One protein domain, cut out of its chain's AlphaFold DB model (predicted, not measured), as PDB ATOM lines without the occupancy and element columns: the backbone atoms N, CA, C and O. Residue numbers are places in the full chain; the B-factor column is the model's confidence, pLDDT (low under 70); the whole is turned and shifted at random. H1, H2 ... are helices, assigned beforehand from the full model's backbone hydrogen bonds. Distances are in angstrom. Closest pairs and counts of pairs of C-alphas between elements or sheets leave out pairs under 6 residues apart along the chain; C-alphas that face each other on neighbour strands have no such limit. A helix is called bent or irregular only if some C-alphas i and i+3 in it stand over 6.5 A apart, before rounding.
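What this domain is: This is residues 194 to 306 of the 307 residues of an uncharacterized protein of Flavobacterium sp. F52 (UniProt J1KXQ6). Start from the long helix H1, which folds back into H2 as one helical hairpin; side by side with it stands a second hairpin, H3 and H4, on whose far side the short helices H6, on H3, and H7, on H4, pack, while the short H5 touches no helix and is close to H6 and H7. H1, H2 and H3 form an up-and-down bundle, each running against the one before. The printed part has 113 residues with seven named helices, H1 to H7 in chain order, and no named strand: all helix. It is compact, with a radius of gyration of the C-alphas of 14.4 A and spans of 48 by 33 by 19 A.

Where its parts are: Find C-alpha 194 at (130.991, 163.155, 157.089); from there H1 runs 36.5 A to residue 218. H2 is residues 222 to 233, 16.4 A; H3 241 to 258, 25.5 A; H4 261 to 277, 24.6 A. Then come H5, 282 to 287, H6, 289 to 294, and H7, 298 to 305, ending at C-alpha 305 (131.209, 120.201, 166.219). H6 is irregular: C-alphas 290 and 293 are 7.5 A apart.

How they stand to each other: H1 and H2 touch, closest at the C-alphas of Ala 213 and Val 225, 4.3 A, at a shallow tilt of 16 degrees, opposite ways. H2 and H3 are close but not clearly touching, with the C-alphas of Tyr 229 and Ala 247 closest at 7.3 A. H3 and H4 touch at Ala 248 and Ala 267, their closest C-alphas, 4.0 A. Look at residues 249 to 256, with which alone H3 touches H6; the closest C-alphas are Lys 253 and Ala 290, 5.5 A, and the lines are only just about perpendicular at 72 degrees. H4 touches H7 with residues 268 to 275 alone, closest at the C-alphas of His 275 and Ile 303, 6.5 A. H5 and H7 are close but not clearly touching, with the C-alphas of Leu 282 and Val 304 closest at 6.9 A. Each O i to N i+4 pair is within hydrogen-bond range in H2, H3, H4, H5 and H7; in H1 20 of 21 are, and in H6 0 of 2, beside 2 of 3 O i to N i+3 pairs.

The domain as a whole: The C-alphas of Ile 194 and Ser 296 are the two farthest apart, 48.1 A. The printed part has no cut and no long link. Its mean pLDDT is 96.4, and no printed residue is under 70.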
ATOM      1  N   ILE A 194     131.947 163.509 156.027       98.25
ATOM      2  CA  ILE A 194     130.991 163.155 157.089       98.25
ATOM      3  C   ILE A 194     130.963 161.638 157.295       98.25
ATOM      4  O   ILE A 194     131.055 161.185 158.433       98.25
ATOM      5  N   ALA A 195     130.869 160.857 156.216       97.75
ATOM      6  CA  ALA A 195     130.846 159.398 156.292       97.75
ATOM      7  C   ALA A 195     132.135 158.843 156.919       97.75
ATOM      8  O   ALA A 195     132.067 158.051 157.855       97.75
ATOM      9  N   SER A 196     133.305 159.327 156.487       97.50
ATOM     10  CA  SER A 196     134.593 158.917 157.059       97.50
ATOM     11  C   SER A 196     134.712 159.278 158.538       97.50
ATOM     12  O   SER A 196     135.232 158.484 159.319       97.50
ATOM     13  N   LYS A 197     134.220 160.455 158.945       98.00
ATOM     14  CA  LYS A 197     134.234 160.874 160.352       98.00
ATOM     15  C   LYS A 197     133.330 159.993 161.219       98.00
ATOM     16  O   LYS A 197     133.730 159.644 162.323       98.00
ATOM     17  N   LYS A 198     132.143 159.612 160.729       96.12
ATOM     18  CA  LYS A 198     131.267 158.645 161.419       96.12
ATOM     19  C   LYS A 198     131.954 157.284 161.559       96.12
ATOM     20  O   LYS A 198     132.022 156.751 162.657       96.12
ATOM     21  N   ASP A 199     132.527 156.767 160.471       94.88
ATOM     22  CA  ASP A 199     133.231 155.479 160.473       94.88
ATOM     23  C   ASP A 199     134.429 155.466 161.437       94.88
ATOM     24  O   ASP A 199     134.689 154.449 162.081       94.88
ATOM     25  N   GLN A 200     135.159 156.580 161.541       96.38
ATOM     26  CA  GLN A 200     136.236 156.743 162.516       96.38
ATOM     27  C   GLN A 200     135.696 156.799 163.948       96.38
ATOM     28  O   GLN A 200     136.199 156.080 164.810       96.38
ATOM     29  N   LYS A 201     134.643 157.590 164.186       96.81
ATOM     30  CA  LYS A 201     134.019 157.721 165.503       96.81
ATOM     31  C   LYS A 201     133.516 156.380 166.045       96.81
ATOM     32  O   LYS A 201     133.798 156.064 167.192       96.81
ATOM     33  N   ASP A 202     132.862 155.562 165.221       96.12
ATOM     34  CA  ASP A 202     132.381 154.235 165.633       96.12
ATOM     35  C   ASP A 202     133.527 153.344 166.152       96.12
ATOM     36  O   ASP A 202     133.376 152.627 167.144       96.12
ATOM     37  N   LYS A 203     134.701 153.407 165.506       95.75
ATOM     38  CA  LYS A 203     135.901 152.667 165.928       95.75
ATOM     39  C   LYS A 203     136.485 153.217 167.225       95.75
ATOM     40  O   LYS A 203     136.853 152.437 168.100       95.75
ATOM     41  N   GLU A 204     136.586 154.540 167.338       97.75
ATOM     42  CA  GLU A 204     137.109 155.219 168.530       97.75
ATOM     43  C   GLU A 204     136.228 154.952 169.755       97.75
ATOM     44  O   GLU A 204     136.744 154.562 170.802       97.75
ATOM     45  N   ASP A 205     134.908 155.072 169.603       98.19
ATOM     46  CA  ASP A 205     133.934 154.809 170.662       98.19
ATOM     47  C   ASP A 205     133.995 153.336 171.098       98.19
ATOM     48  O   ASP A 205     134.081 153.046 172.293       98.19
ATOM     49  N   THR A 206     134.056 152.399 170.141       98.19
ATOM     50  CA  THR A 206     134.210 150.964 170.440       98.19
ATOM     51  C   THR A 206     135.496 150.695 171.226       98.19
ATOM     52  O   THR A 206     135.475 150.001 172.242       98.19
ATOM     53  N   LEU A 207     136.630 151.244 170.778       98.12
ATOM     54  CA  LEU A 207     137.915 151.039 171.446       98.12
ATOM     55  C   LEU A 207     137.923 151.655 172.849       98.12
ATOM     56  O   LEU A 207     138.448 151.047 173.780       98.12
ATOM     57  N   SER A 208     137.316 152.831 173.012       98.56
ATOM     58  CA  SER A 208     137.160 153.480 174.312       98.56
ATOM     59  C   SER A 208     136.368 152.601 175.283       98.56
ATOM     60  O   SER A 208     136.815 152.388 176.410       98.56
ATOM     61  N   LEU A 209     135.244 152.031 174.842       98.62
ATOM     62  CA  LEU A 209     134.423 151.120 175.646       98.62
ATOM     63  C   LEU A 209     135.195 149.855 176.044       98.62
ATOM     64  O   LEU A 209     135.229 149.498 177.220       98.62
ATOM     65  N   ILE A 210     135.892 149.211 175.101       98.50
ATOM     66  CA  ILE A 210     136.710 148.020 175.390       98.50
ATOM     67  C   ILE A 210     137.825 148.344 176.393       98.50
ATOM     68  O   ILE A 210     138.073 147.575 177.322       98.50
ATOM     69  N   ASN A 211     138.498 149.487 176.241       98.25
ATOM     70  CA  ASN A 211     139.555 149.904 177.161       98.25
ATOM     71  C   ASN A 211     139.011 150.182 178.568       98.25
ATOM     72  O   ASN A 211     139.644 149.800 179.552       98.25
ATOM     73  N   SER A 212     137.834 150.801 178.680       98.44
ATOM     74  CA  SER A 212     137.139 150.970 179.960       98.44
ATOM     75  C   SER A 212     136.759 149.624 180.577       98.44
ATOM     76  O   SER A 212     137.030 149.408 181.755       98.44
ATOM     77  N   ALA A 213     136.235 148.680 179.787       98.38
ATOM     78  CA  ALA A 213     135.933 147.326 180.257       98.38
ATOM     79  C   ALA A 213     137.179 146.630 180.832       98.38
ATOM     80  O   ALA A 213     137.116 146.030 181.900       98.38
ATOM     81  N   LYS A 214     138.334 146.752 180.162       97.50
ATOM     82  CA  LYS A 214     139.605 146.185 180.642       97.50
ATOM     83  C   LYS A 214     140.043 146.799 181.982       97.50
ATOM     84  O   LYS A 214     140.447 146.051 182.865       97.50
ATOM     85  N   LYS A 215     139.873 148.112 182.183       98.00
ATOM     86  CA  LYS A 215     140.140 148.772 183.480       98.00
ATOM     87  C   LYS A 215     139.197 148.295 184.588       98.00
ATOM     88  O   LYS A 215     139.646 147.976 185.681       98.00
ATOM     89  N   TYR A 216     137.897 148.194 184.309       98.38
ATOM     90  CA  TYR A 216     136.927 147.682 185.287       98.38
ATOM     91  C   TYR A 216     137.188 146.227 185.673       98.38
ATOM     92  O   TYR A 216     136.945 145.833 186.814       98.38
ATOM     93  N   TYR A 217     137.726 145.432 184.747       97.44
ATOM     94  CA  TYR A 217     138.131 144.062 185.030       97.44
ATOM     95  C   TYR A 217     139.260 143.994 186.072       97.44
ATOM     96  O   TYR A 217     139.208 143.148 186.963       97.44
ATOM     97  N   GLU A 218     140.238 144.908 186.019       96.00
ATOM     98  CA  GLU A 218     141.325 145.003 187.011       96.00
ATOM     99  C   GLU A 218     140.787 145.305 188.420       96.00
ATOM    100  O   GLU A 218     141.233 144.703 189.399       96.00
ATOM    101  N   SER A 219     139.767 146.164 188.513       97.06
ATOM    102  CA  SER A 219     139.064 146.495 189.763       97.06
ATOM    103  C   SER A 219     138.001 145.467 190.181       97.06
ATOM    104  O   SER A 219     137.348 145.654 191.206       97.06
ATOM    105  N   LYS A 220     137.817 144.376 189.419       96.69
ATOM    106  CA  LYS A 220     136.771 143.348 189.622       96.69
ATOM    107  C   LYS A 220     135.331 143.883 189.584       96.69
ATOM    108  O   LYS A 220     134.417 143.270 190.133       96.69
ATOM    109  N   GLU A 221     135.098 144.991 188.892       97.88
ATOM    110  CA  GLU A 221     133.768 145.571 188.676       97.88
ATOM    111  C   GLU A 221     133.088 144.902 187.467       97.88
ATOM    112  O   GLU A 221     132.867 145.510 186.420       97.88
ATOM    113  N   PHE A 222     132.792 143.605 187.580       97.56
ATOM    114  CA  PHE A 222     132.383 142.769 186.441       97.56
ATOM    115  C   PHE A 222     131.069 143.185 185.770       97.56
ATOM    116  O   PHE A 222     130.886 142.951 184.574       97.56
ATOM    117  N   GLN A 223     130.170 143.848 186.496       96.88
ATOM    118  CA  GLN A 223     128.973 144.436 185.900       96.88
ATOM    119  C   GLN A 223     129.328 145.585 184.939       96.88
ATOM    120  O   GLN A 223     128.837 145.622 183.813       96.88
ATOM    121  N   ASN A 224     130.269 146.452 185.322       98.19
ATOM    122  CA  ASN A 224     130.747 147.540 184.466       98.19
ATOM    123  C   ASN A 224     131.512 147.002 183.245       98.19
ATOM    124  O   ASN A 224     131.435 147.575 182.157       98.19
ATOM    125  N   VAL A 225     132.210 145.869 183.386       98.31
ATOM    126  CA  VAL A 225     132.797 145.138 182.249       98.31
ATOM    127  C   VAL A 225     131.712 144.733 181.251       98.31
ATOM    128  O   VAL A 225     131.848 145.002 180.055       98.31
ATOM    129  N   TYR A 226     130.638 144.105 181.738       97.62
ATOM    130  CA  TYR A 226     129.500 143.705 180.914       97.62
ATOM    131  C   TYR A 226     128.870 144.893 180.191       97.62
ATOM    132  O   TYR A 226     128.744 144.854 178.970       97.62
ATOM    133  N   GLU A 227     128.550 145.968 180.907       98.06
ATOM    134  CA  GLU A 227     127.911 147.150 180.326       98.06
ATOM    135  C   GLU A 227     128.748 147.775 179.205       98.06
ATOM    136  O   GLU A 227     128.219 148.111 178.146       98.06
ATOM    137  N   ASN A 228     130.068 147.871 179.389       98.50
ATOM    138  CA  ASN A 228     130.954 148.410 178.360       98.50
ATOM    139  C   ASN A 228     131.021 147.511 177.115       98.50
ATOM    140  O   ASN A 228     130.936 148.021 175.998       98.50
ATOM    141  N   TYR A 229     131.130 146.187 177.277       98.19
ATOM    142  CA  TYR A 229     131.119 145.265 176.134       98.19
ATOM    143  C   TYR A 229     129.751 145.187 175.446       98.19
ATOM    144  O   TYR A 229     129.702 145.077 174.222       98.19
ATOM    145  N   ASN A 230     128.653 145.293 176.194       96.88
ATOM    146  CA  ASN A 230     127.308 145.383 175.632       96.88
ATOM    147  C   ASN A 230     127.144 146.664 174.800       96.88
ATOM    148  O   ASN A 230     126.712 146.614 173.655       96.88
ATOM    149  N   ASN A 231     127.572 147.813 175.323       97.88
ATOM    150  CA  ASN A 231     127.532 149.068 174.570       97.88
ATOM    151  C   ASN A 231     128.438 149.016 173.329       97.88
ATOM    152  O   ASN A 231     128.068 149.528 172.273       97.88
ATOM    153  N   ALA A 232     129.602 148.365 173.426       97.81
ATOM    154  CA  ALA A 232     130.501 148.177 172.290       97.81
ATOM    155  C   ALA A 232     129.881 147.269 171.216       97.81
ATOM    156  O   ALA A 232     130.021 147.544 170.024       97.81
ATOM    157  N   SER A 233     129.158 146.218 171.617       95.50
ATOM    158  CA  SER A 233     128.506 145.293 170.686       95.50
ATOM    159  C   SER A 233     127.314 145.923 169.958       95.50
ATOM    160  O   SER A 233     127.016 145.515 168.837       95.50
ATOM    161  N   MET A 234     126.687 146.962 170.524       95.06
ATOM    162  CA  MET A 234     125.624 147.738 169.869       95.06
ATOM    163  C   MET A 234     126.127 148.605 168.700       95.06
ATOM    164  O   MET A 234     125.327 149.036 167.864       95.06
ATOM    165  N   ILE A 235     127.439 148.857 168.600       96.00
ATOM    166  CA  ILE A 235     128.038 149.595 167.482       96.00
ATOM    167  C   ILE A 235     128.275 148.629 166.313       96.00
ATOM    168  O   ILE A 235     129.217 147.832 166.309       96.00
ATOM    169  N   LEU A 236     127.437 148.723 165.275       91.38
ATOM    170  CA  LEU A 236     127.526 147.852 164.096       91.38
ATOM    171  C   LEU A 236     128.872 147.970 163.381       91.38
ATOM    172  O   LEU A 236     129.275 149.050 162.944       91.38
ATOM    173  N   GLY A 237     129.540 146.829 163.203       90.44
ATOM    174  CA  GLY A 237     130.884 146.762 162.630       90.44
ATOM    175  C   GLY A 237     131.972 147.394 163.508       90.44
ATOM    176  O   GLY A 237     133.074 147.609 163.006       90.44
ATOM    177  N   GLY A 238     131.669 147.705 164.775       89.75
ATOM    178  CA  GLY A 238     132.613 148.262 165.740       89.75
ATOM    179  C   GLY A 238     133.602 147.213 166.244       89.75
ATOM    180  O   GLY A 238     134.811 147.366 166.068       89.75
ATOM    181  N   MET A 239     133.099 146.123 166.837       96.69
ATOM    182  CA  MET A 239     133.943 145.047 167.369       96.69
ATOM    183  C   MET A 239     134.413 144.076 166.277       96.69
ATOM    184  O   MET A 239     133.620 143.429 165.577       96.69
ATOM    185  N   THR A 240     135.732 143.933 166.172       96.06
ATOM    186  CA  THR A 240     136.387 142.898 165.361       96.06
ATOM    187  C   THR A 240     136.191 141.510 165.972       96.06
ATOM    188  O   THR A 240     135.946 141.370 167.170       96.06
ATOM    189  N   SER A 241     136.360 140.461 165.169       95.62
ATOM    190  CA  SER A 241     136.264 139.082 165.664       95.62
ATOM    191  C   SER A 241     137.346 138.756 166.702       95.62
ATOM    192  O   SER A 241     137.074 138.045 167.664       95.62
ATOM    193  N   ALA A 242     138.536 139.363 166.600       96.38
ATOM    194  CA  ALA A 242     139.557 139.274 167.644       96.38
ATOM    195  C   ALA A 242     139.077 139.889 168.972       96.38
ATOM    196  O   ALA A 242     139.163 139.246 170.012       96.38
ATOM    197  N   GLN A 243     138.481 141.086 168.936       97.56
ATOM    198  CA  GLN A 243     137.937 141.742 170.135       97.56
ATOM    199  C   GLN A 243     136.750 140.982 170.740       97.56
ATOM    200  O   GLN A 243     136.640 140.906 171.960       97.56
ATOM    201  N   ASN A 244     135.884 140.385 169.918       97.44
ATOM    202  CA  ASN A 244     134.829 139.491 170.405       97.44
ATOM    203  C   ASN A 244     135.415 138.245 171.086       97.44
ATOM    204  O   ASN A 244     134.909 137.816 172.117       97.44
ATOM    205  N   PHE A 245     136.490 137.667 170.538       97.44
ATOM    206  CA  PHE A 245     137.155 136.513 171.149       97.44
ATOM    207  C   PHE A 245     137.810 136.890 172.486       97.44
ATOM    208  O   PHE A 245     137.658 136.167 173.467       97.44
ATOM    209  N   GLU A 246     138.472 138.050 172.550       97.25
ATOM    210  CA  GLU A 246     139.004 138.607 173.801       97.25
ATOM    211  C   GLU A 246     137.897 138.825 174.842       97.25
ATOM    212  O   GLU A 246     138.079 138.478 176.009       97.25
ATOM    213  N   ALA A 247     136.740 139.356 174.432       98.19
ATOM    214  CA  ALA A 247     135.581 139.522 175.305       98.19
ATOM    215  C   ALA A 247     135.091 138.168 175.838       98.19
ATOM    216  O   ALA A 247     134.915 138.012 177.047       98.19
ATOM    217  N   ALA A 248     134.941 137.168 174.960       98.19
ATOM    218  CA  ALA A 248     134.550 135.816 175.350       98.19
ATOM    219  C   ALA A 248     135.501 135.217 176.394       98.19
ATOM    220  O   ALA A 248     135.052 134.697 177.415       98.19
ATOM    221  N   GLU A 249     136.811 135.312 176.163       98.06
ATOM    222  CA  GLU A 249     137.820 134.825 177.103       98.06
ATOM    223  C   GLU A 249     137.736 135.556 178.448       98.06
ATOM    224  O   GLU A 249     137.822 134.930 179.506       98.06
ATOM    225  N   LEU A 250     137.543 136.874 178.421       98.06
ATOM    226  CA  LEU A 250     137.437 137.692 179.622       98.06
ATOM    227  C   LEU A 250     136.211 137.300 180.461       98.06
ATOM    228  O   LEU A 250     136.359 137.061 181.658       98.06
ATOM    229  N   PHE A 251     135.036 137.128 179.846       98.62
ATOM    230  CA  PHE A 251     133.835 136.660 180.549       98.62
ATOM    231  C   PHE A 251     133.946 135.208 181.026       98.62
ATOM    232  O   PHE A 251     133.476 134.887 182.116       98.62
ATOM    233  N   ALA A 252     134.641 134.340 180.287       98.50
ATOM    234  CA  ALA A 252     134.937 132.989 180.754       98.50
ATOM    235  C   ALA A 252     135.841 132.995 181.994       98.50
ATOM    236  O   ALA A 252     135.586 132.272 182.958       98.50
ATOM    237  N   LYS A 253     136.857 133.866 182.029       98.19
ATOM    238  CA  LYS A 253     137.679 134.078 183.229       98.19
ATOM    239  C   LYS A 253     136.859 134.636 184.391       98.19
ATOM    240  O   LYS A 253     137.079 134.194 185.514       98.19
ATOM    241  N   THR A 254     135.923 135.554 184.143       98.06
ATOM    242  CA  THR A 254     134.998 136.047 185.177       98.06
ATOM    243  C   THR A 254     134.151 134.910 185.739       98.06
ATOM    244  O   THR A 254     134.162 134.699 186.947       98.06
ATOM    245  N   TYR A 255     133.513 134.104 184.883       98.31
ATOM    246  CA  TYR A 255     132.767 132.916 185.308       98.31
ATOM    247  C   TYR A 255     133.632 131.967 186.146       98.31
ATOM    248  O   TYR A 255     133.199 131.470 187.181       98.31
ATOM    249  N   ASN A 256     134.884 131.741 185.748       97.44
ATOM    250  CA  ASN A 256     135.787 130.873 186.497       97.44
ATOM    251  C   ASN A 256     136.104 131.395 187.910       97.44
ATOM    252  O   ASN A 256     136.423 130.575 188.770       97.44
ATOM    253  N   GLN A 257     136.007 132.710 188.136       96.06
ATOM    254  CA  GLN A 257     136.227 133.366 189.430       96.06
ATOM    255  C   GLN A 257     134.950 133.471 190.274       96.06
ATOM    256  O   GLN A 257     135.019 133.280 191.485       96.06
ATOM    257  N   THR A 258     133.811 133.791 189.658       96.75
ATOM    258  CA  THR A 258     132.562 134.105 190.376       96.75
ATOM    259  C   THR A 258     131.562 132.956 190.397       96.75
ATOM    260  O   THR A 258     130.700 132.906 191.268       96.75
ATOM    261  N   ASN A 259     131.676 132.020 189.451       96.94
ATOM    262  CA  ASN A 259     130.708 130.957 189.186       96.94
ATOM    263  C   ASN A 259     129.293 131.473 188.847       96.94
ATOM    264  O   ASN A 259     128.312 130.747 188.989       96.94
ATOM    265  N   GLU A 260     129.180 132.723 188.390       97.44
ATOM    266  CA  GLU A 260     127.910 133.317 187.974       97.44
ATOM    267  C   GLU A 260     127.595 132.982 186.513       97.44
ATOM    268  O   GLU A 260     128.265 133.429 185.580       97.44
ATOM    269  N   GLU A 261     126.521 132.223 186.321       96.81
ATOM    270  CA  GLU A 261     126.073 131.672 185.037       96.81
ATOM    271  C   GLU A 261     125.910 132.715 183.922       96.81
ATOM    272  O   GLU A 261     126.183 132.421 182.755       96.81
ATOM    273  N   GLN A 262     125.543 133.953 184.272       96.88
ATOM    274  CA  GLN A 262     125.424 135.050 183.312       96.88
ATOM    275  C   GLN A 262     126.708 135.252 182.495       96.88
ATOM    276  O   GLN A 262     126.644 135.400 181.276       96.88
ATOM    277  N   TYR A 263     127.886 135.168 183.123       98.19
ATOM    278  CA  TYR A 263     129.156 135.385 182.431       98.19
ATOM    279  C   TYR A 263     129.528 134.213 181.521       98.19
ATOM    280  O   TYR A 263     130.139 134.431 180.474       98.19
ATOM    281  N   ARG A 264     129.100 132.983 181.846       98.06
ATOM    282  CA  ARG A 264     129.213 131.856 180.907       98.06
ATOM    283  C   ARG A 264     128.331 132.084 179.682       98.06
ATOM    284  O   ARG A 264     128.806 131.897 178.564       98.06
ATOM    285  N   SER A 265     127.086 132.525 179.879       97.56
ATOM    286  CA  SER A 265     126.175 132.830 178.769       97.56
ATOM    287  C   SER A 265     126.740 133.919 177.856       97.56
ATOM    288  O   SER A 265     126.840 133.701 176.652       97.56
ATOM    289  N   ILE A 266     127.199 135.039 178.427       97.81
ATOM    290  CA  ILE A 266     127.786 136.155 177.670       97.81
ATOM    291  C   ILE A 266     129.027 135.695 176.891       97.81
ATOM    292  O   ILE A 266     129.184 136.023 175.715       97.81
ATOM    293  N   ALA A 267     129.905 134.900 177.511       98.31
ATOM    294  CA  ALA A 267     131.076 134.361 176.826       98.31
ATOM    295  C   ALA A 267     130.685 133.495 175.617       98.31
ATOM    296  O   ALA A 267     131.262 133.635 174.536       98.31
ATOM    297  N   LEU A 268     129.677 132.631 175.779       97.88
ATOM    298  CA  LEU A 268     129.143 131.816 174.692       97.88
ATOM    299  C   LEU A 268     128.468 132.669 173.608       97.88
ATOM    300  O   LEU A 268     128.569 132.300 172.445       97.88
ATOM    301  N   ASP A 269     127.838 133.801 173.934       97.00
ATOM    302  CA  ASP A 269     127.247 134.720 172.945       97.00
ATOM    303  C   ASP A 269     128.313 135.317 172.019       97.00
ATOM    304  O   ASP A 269     128.165 135.285 170.793       97.00
ATOM    305  N   PHE A 270     129.436 135.774 172.582       97.62
ATOM    306  CA  PHE A 270     130.567 136.263 171.790       97.62
ATOM    307  C   PHE A 270     131.209 135.162 170.931       97.62
ATOM    308  O   PHE A 270     131.537 135.404 169.765       97.62
ATOM    309  N   LEU A 271     131.353 133.940 171.463       97.44
ATOM    310  CA  LEU A 271     131.832 132.797 170.676       97.44
ATOM    311  C   LEU A 271     130.850 132.428 169.560       97.44
ATOM    312  O   LEU A 271     131.278 132.230 168.425       97.44
ATOM    313  N   SER A 272     129.545 132.388 169.840       96.06
ATOM    314  CA  SER A 272     128.508 132.131 168.835       96.06
ATOM    315  C   SER A 272     128.576 133.159 167.704       96.06
ATOM    316  O   SER A 272     128.581 132.771 166.540       96.06
ATOM    317  N   LEU A 273     128.713 134.454 168.010       96.06
ATOM    318  CA  LEU A 273     128.860 135.484 166.977       96.06
ATOM    319  C   LEU A 273     130.098 135.249 166.099       96.06
ATOM    320  O   LEU A 273     130.003 135.302 164.872       96.06
ATOM    321  N   ASN A 274     131.254 134.957 166.697       96.00
ATOM    322  CA  ASN A 274     132.468 134.668 165.930       96.00
ATOM    323  C   ASN A 274     132.354 133.388 165.094       96.00
ATOM    324  O   ASN A 274     132.854 133.351 163.968       96.00
ATOM    325  N   HIS A 275     131.684 132.358 165.616       95.94
ATOM    326  CA  HIS A 275     131.393 131.134 164.876       95.94
ATOM    327  C   HIS A 275     130.563 131.450 163.626       95.94
ATOM    328  O   HIS A 275     130.952 131.097 162.516       95.94
ATOM    329  N   LEU A 276     129.476 132.212 163.786       95.38
ATOM    330  CA  LEU A 276     128.612 132.635 162.682       95.38
ATOM    331  C   LEU A 276     129.361 133.482 161.641       95.38
ATOM    332  O   LEU A 276     129.092 133.382 160.438       95.38
ATOM    333  N   ARG A 277     130.334 134.289 162.078       95.19
ATOM    334  CA  ARG A 277     131.225 135.051 161.190       95.19
ATOM    335  C   ARG A 277     132.224 134.168 160.434       95.19
ATOM    336  O   ARG A 277     132.644 134.562 159.353       95.19
ATOM    337  N   GLY A 278     132.508 132.957 160.916       93.38
ATOM    338  CA  GLY A 278     133.517 132.057 160.348       93.38
ATOM    339  C   GLY A 278     134.943 132.369 160.813       93.38
ATOM    340  O   GLY A 278     135.897 131.905 160.200       93.38
ATOM    341  N   ASP A 279     135.088 133.142 161.892       91.81
ATOM    342  CA  ASP A 279     136.376 133.661 162.373       91.81
ATOM    343  C   ASP A 279     136.895 132.917 163.618       91.81
ATOM    344  O   ASP A 279     137.853 133.352 164.262       91.81
ATOM    345  N   LEU A 280     136.260 131.803 163.999       92.88
ATOM    346  CA  LEU A 280     136.764 130.942 165.067       92.88
ATOM    347  C   LEU A 280     137.761 129.920 164.536       92.88
ATOM    348  O   LEU A 280     137.529 129.237 163.543       92.88
ATOM    349  N   ASN A 281     138.849 129.753 165.280       91.19
ATOM    350  CA  ASN A 281     139.832 128.713 165.041       91.19
ATOM    351  C   ASN A 281     139.707 127.620 166.111       91.19
ATOM    352  O   ASN A 281     139.876 127.898 167.301       91.19
ATOM    353  N   LEU A 282     139.463 126.378 165.683       93.75
ATOM    354  CA  LEU A 282     139.273 125.236 166.582       93.75
ATOM    355  C   LEU A 282     140.465 125.030 167.534       93.75
ATOM    356  O   LEU A 282     140.278 124.801 168.728       93.75
ATOM    357  N   LYS A 283     141.700 125.173 167.036       93.25
ATOM    358  CA  LYS A 283     142.913 125.021 167.853       93.25
ATOM    359  C   LYS A 283     143.002 126.108 168.926       93.25
ATOM    360  O   LYS A 283     143.284 125.789 170.081       93.25
ATOM    361  N   SER A 284     142.745 127.369 168.578       90.88
ATOM    362  CA  SER A 284     142.727 128.477 169.547       90.88
ATOM    363  C   SER A 284     141.634 128.297 170.600       90.88
ATOM    364  O   SER A 284     141.855 128.591 171.772       90.88
ATOM    365  N   LEU A 285     140.473 127.773 170.202       94.38
ATOM    366  CA  LEU A 285     139.343 127.541 171.096       94.38
ATOM    367  C   LEU A 285     139.634 126.423 172.114       94.38
ATOM    368  O   LEU A 285     139.443 126.617 173.312       94.38
ATOM    369  N   LEU A 286     140.154 125.279 171.654       94.44
ATOM    370  CA  LEU A 286     140.449 124.125 172.513       94.44
ATOM    371  C   LEU A 286     141.692 124.320 173.396       94.44
ATOM    372  O   LEU A 286     141.767 123.745 174.477       94.44
ATOM    373  N   SER A 287     142.667 125.125 172.965       94.69
ATOM    374  CA  SER A 287     143.878 125.393 173.762       94.69
ATOM    375  C   SER A 287     143.694 126.470 174.835       94.69
ATOM    376  O   SER A 287     144.534 126.588 175.728       94.69
ATOM    377  N   ASN A 288     142.606 127.243 174.792       96.62
ATOM    378  CA  ASN A 288     142.353 128.293 175.768       96.62
ATOM    379  C   ASN A 288     141.747 127.716 177.058       96.62
ATOM    380  O   ASN A 288     140.582 127.314 177.104       96.62
ATOM    381  N   ALA A 289     142.542 127.707 178.132       97.12
ATOM    382  CA  ALA A 289     142.149 127.143 179.423       97.12
ATOM    383  C   ALA A 289     140.915 127.824 180.046       97.12
ATOM    384  O   ALA A 289     140.204 127.190 180.826       97.12
ATOM    385  N   ALA A 290     140.618 129.081 179.685       97.50
ATOM    386  CA  ALA A 290     139.457 129.794 180.215       97.50
ATOM    387  C   ALA A 290     138.132 129.094 179.871       97.50
ATOM    388  O   ALA A 290     137.190 129.157 180.660       97.50
ATOM    389  N   PHE A 291     138.074 128.389 178.738       97.94
ATOM    390  CA  PHE A 291     136.852 127.761 178.245       97.94
ATOM    391  C   PHE A 291     136.661 126.302 178.673       97.94
ATOM    392  O   PHE A 291     135.649 125.702 178.325       97.94
ATOM    393  N   GLN A 292     137.584 125.704 179.432       96.44
ATOM    394  CA  GLN A 292     137.494 124.282 179.803       96.44
ATOM    395  C   GLN A 292     136.184 123.927 180.518       96.44
ATOM    396  O   GLN A 292     135.591 122.883 180.248       96.44
ATOM    397  N   LYS A 293     135.679 124.821 181.380       96.75
ATOM    398  CA  LYS A 293     134.398 124.621 182.075       96.75
ATOM    399  C   LYS A 293     133.177 124.678 181.148       96.75
ATOM    400  O   LYS A 293     132.074 124.403 181.600       96.75
ATOM    401  N   PHE A 294     133.342 125.048 179.877       96.75
ATOM    402  CA  PHE A 294     132.241 125.156 178.918       96.75
ATOM    403  C   PHE A 294     132.061 123.879 178.093       96.75
ATOM    404  O   PHE A 294     131.075 123.760 177.379       96.75
ATOM    405  N   TYR A 295     132.970 122.900 178.185       95.50
ATOM    406  CA  TYR A 295     132.978 121.732 177.292       95.50
ATOM    407  C   TYR A 295     131.718 120.861 177.396       95.50
ATOM    408  O   TYR A 295     131.353 120.162 176.448       95.50
ATOM    409  N   SER A 296     131.036 120.897 178.542       93.56
ATOM    410  CA  SER A 296     129.762 120.211 178.751       93.56
ATOM    411  C   SER A 296     128.570 120.926 178.113       93.56
ATOM    412  O   SER A 296     127.561 120.264 177.853       93.56
ATOM    413  N   GLU A 297     128.673 122.227 177.841       96.38
ATOM    414  CA  GLU A 297     127.569 123.054 177.357       96.38
ATOM    415  C   GLU A 297     127.169 122.660 175.935       96.38
ATOM    416  O   GLU A 297     128.014 122.503 175.053       96.38
ATOM    417  N   ASN A 298     125.863 122.558 175.678       95.75
ATOM    418  CA  ASN A 298     125.365 122.225 174.339       95.75
ATOM    419  C   ASN A 298     125.800 123.272 173.308       95.75
ATOM    420  O   ASN A 298     126.372 122.911 172.291       95.75
ATOM    421  N   ARG A 299     125.684 124.566 173.639       94.12
ATOM    422  CA  ARG A 299     126.147 125.660 172.767       94.12
ATOM    423  C   ARG A 299     127.632 125.555 172.417       94.12
ATOM    424  O   ARG A 299     128.021 125.877 171.302       94.12
ATOM    425  N   TRP A 300     128.464 125.110 173.360       96.44
ATOM    426  CA  TRP A 300     129.881 124.871 173.098       96.44
ATOM    427  C   TRP A 300     130.078 123.702 172.132       96.44
ATOM    428  O   TRP A 300     130.812 123.831 171.155       96.44
ATOM    429  N   LYS A 301     129.413 122.571 172.395       96.00
ATOM    430  CA  LYS A 301     129.467 121.377 171.539       96.00
ATOM    431  C   LYS A 301     128.994 121.679 170.121       96.00
ATOM    432  O   LYS A 301     129.633 121.222 169.182       96.00
ATOM    433  N   ASP A 302     127.945 122.483 169.972       93.06
ATOM    434  CA  ASP A 302     127.415 122.900 168.674       93.06
ATOM    435  C   ASP A 302     128.435 123.752 167.902       93.06
ATOM    436  O   ASP A 302     128.691 123.491 166.726       93.06
ATOM    437  N   ILE A 303     129.074 124.724 168.568       94.38
ATOM    438  CA  ILE A 303     130.144 125.541 167.969       94.38
ATOM    439  C   ILE A 303     131.326 124.658 167.558       94.38
ATOM    440  O   ILE A 303     131.800 124.751 166.434       94.38
ATOM    441  N   VAL A 304     131.819 123.801 168.453       94.50
ATOM    442  CA  VAL A 304     133.004 122.971 168.191       94.50
ATOM    443  C   VAL A 304     132.736 121.909 167.129       94.50
ATOM    444  O   VAL A 304     133.592 121.674 166.288       94.50
ATOM    445  N   GLY A 305     131.566 121.271 167.152       91.81
ATOM    446  CA  GLY A 305     131.209 120.201 166.219       91.81
ATOM    447  C   GLY A 305     130.937 120.675 164.789       91.81
ATOM    448  O   GLY A 305     130.810 119.841 163.898       91.81
ATOM    449  N   SER A 306     130.831 121.988 164.573       87.56
ATOM    450  CA  SER A 306     130.574 122.605 163.268       87.56
ATOM    451  C   SER A 306     131.775 123.358 162.676       87.56
ATOM    452  O   SER A 306     131.666 123.854 161.554       87.56
TER     453      SER A 306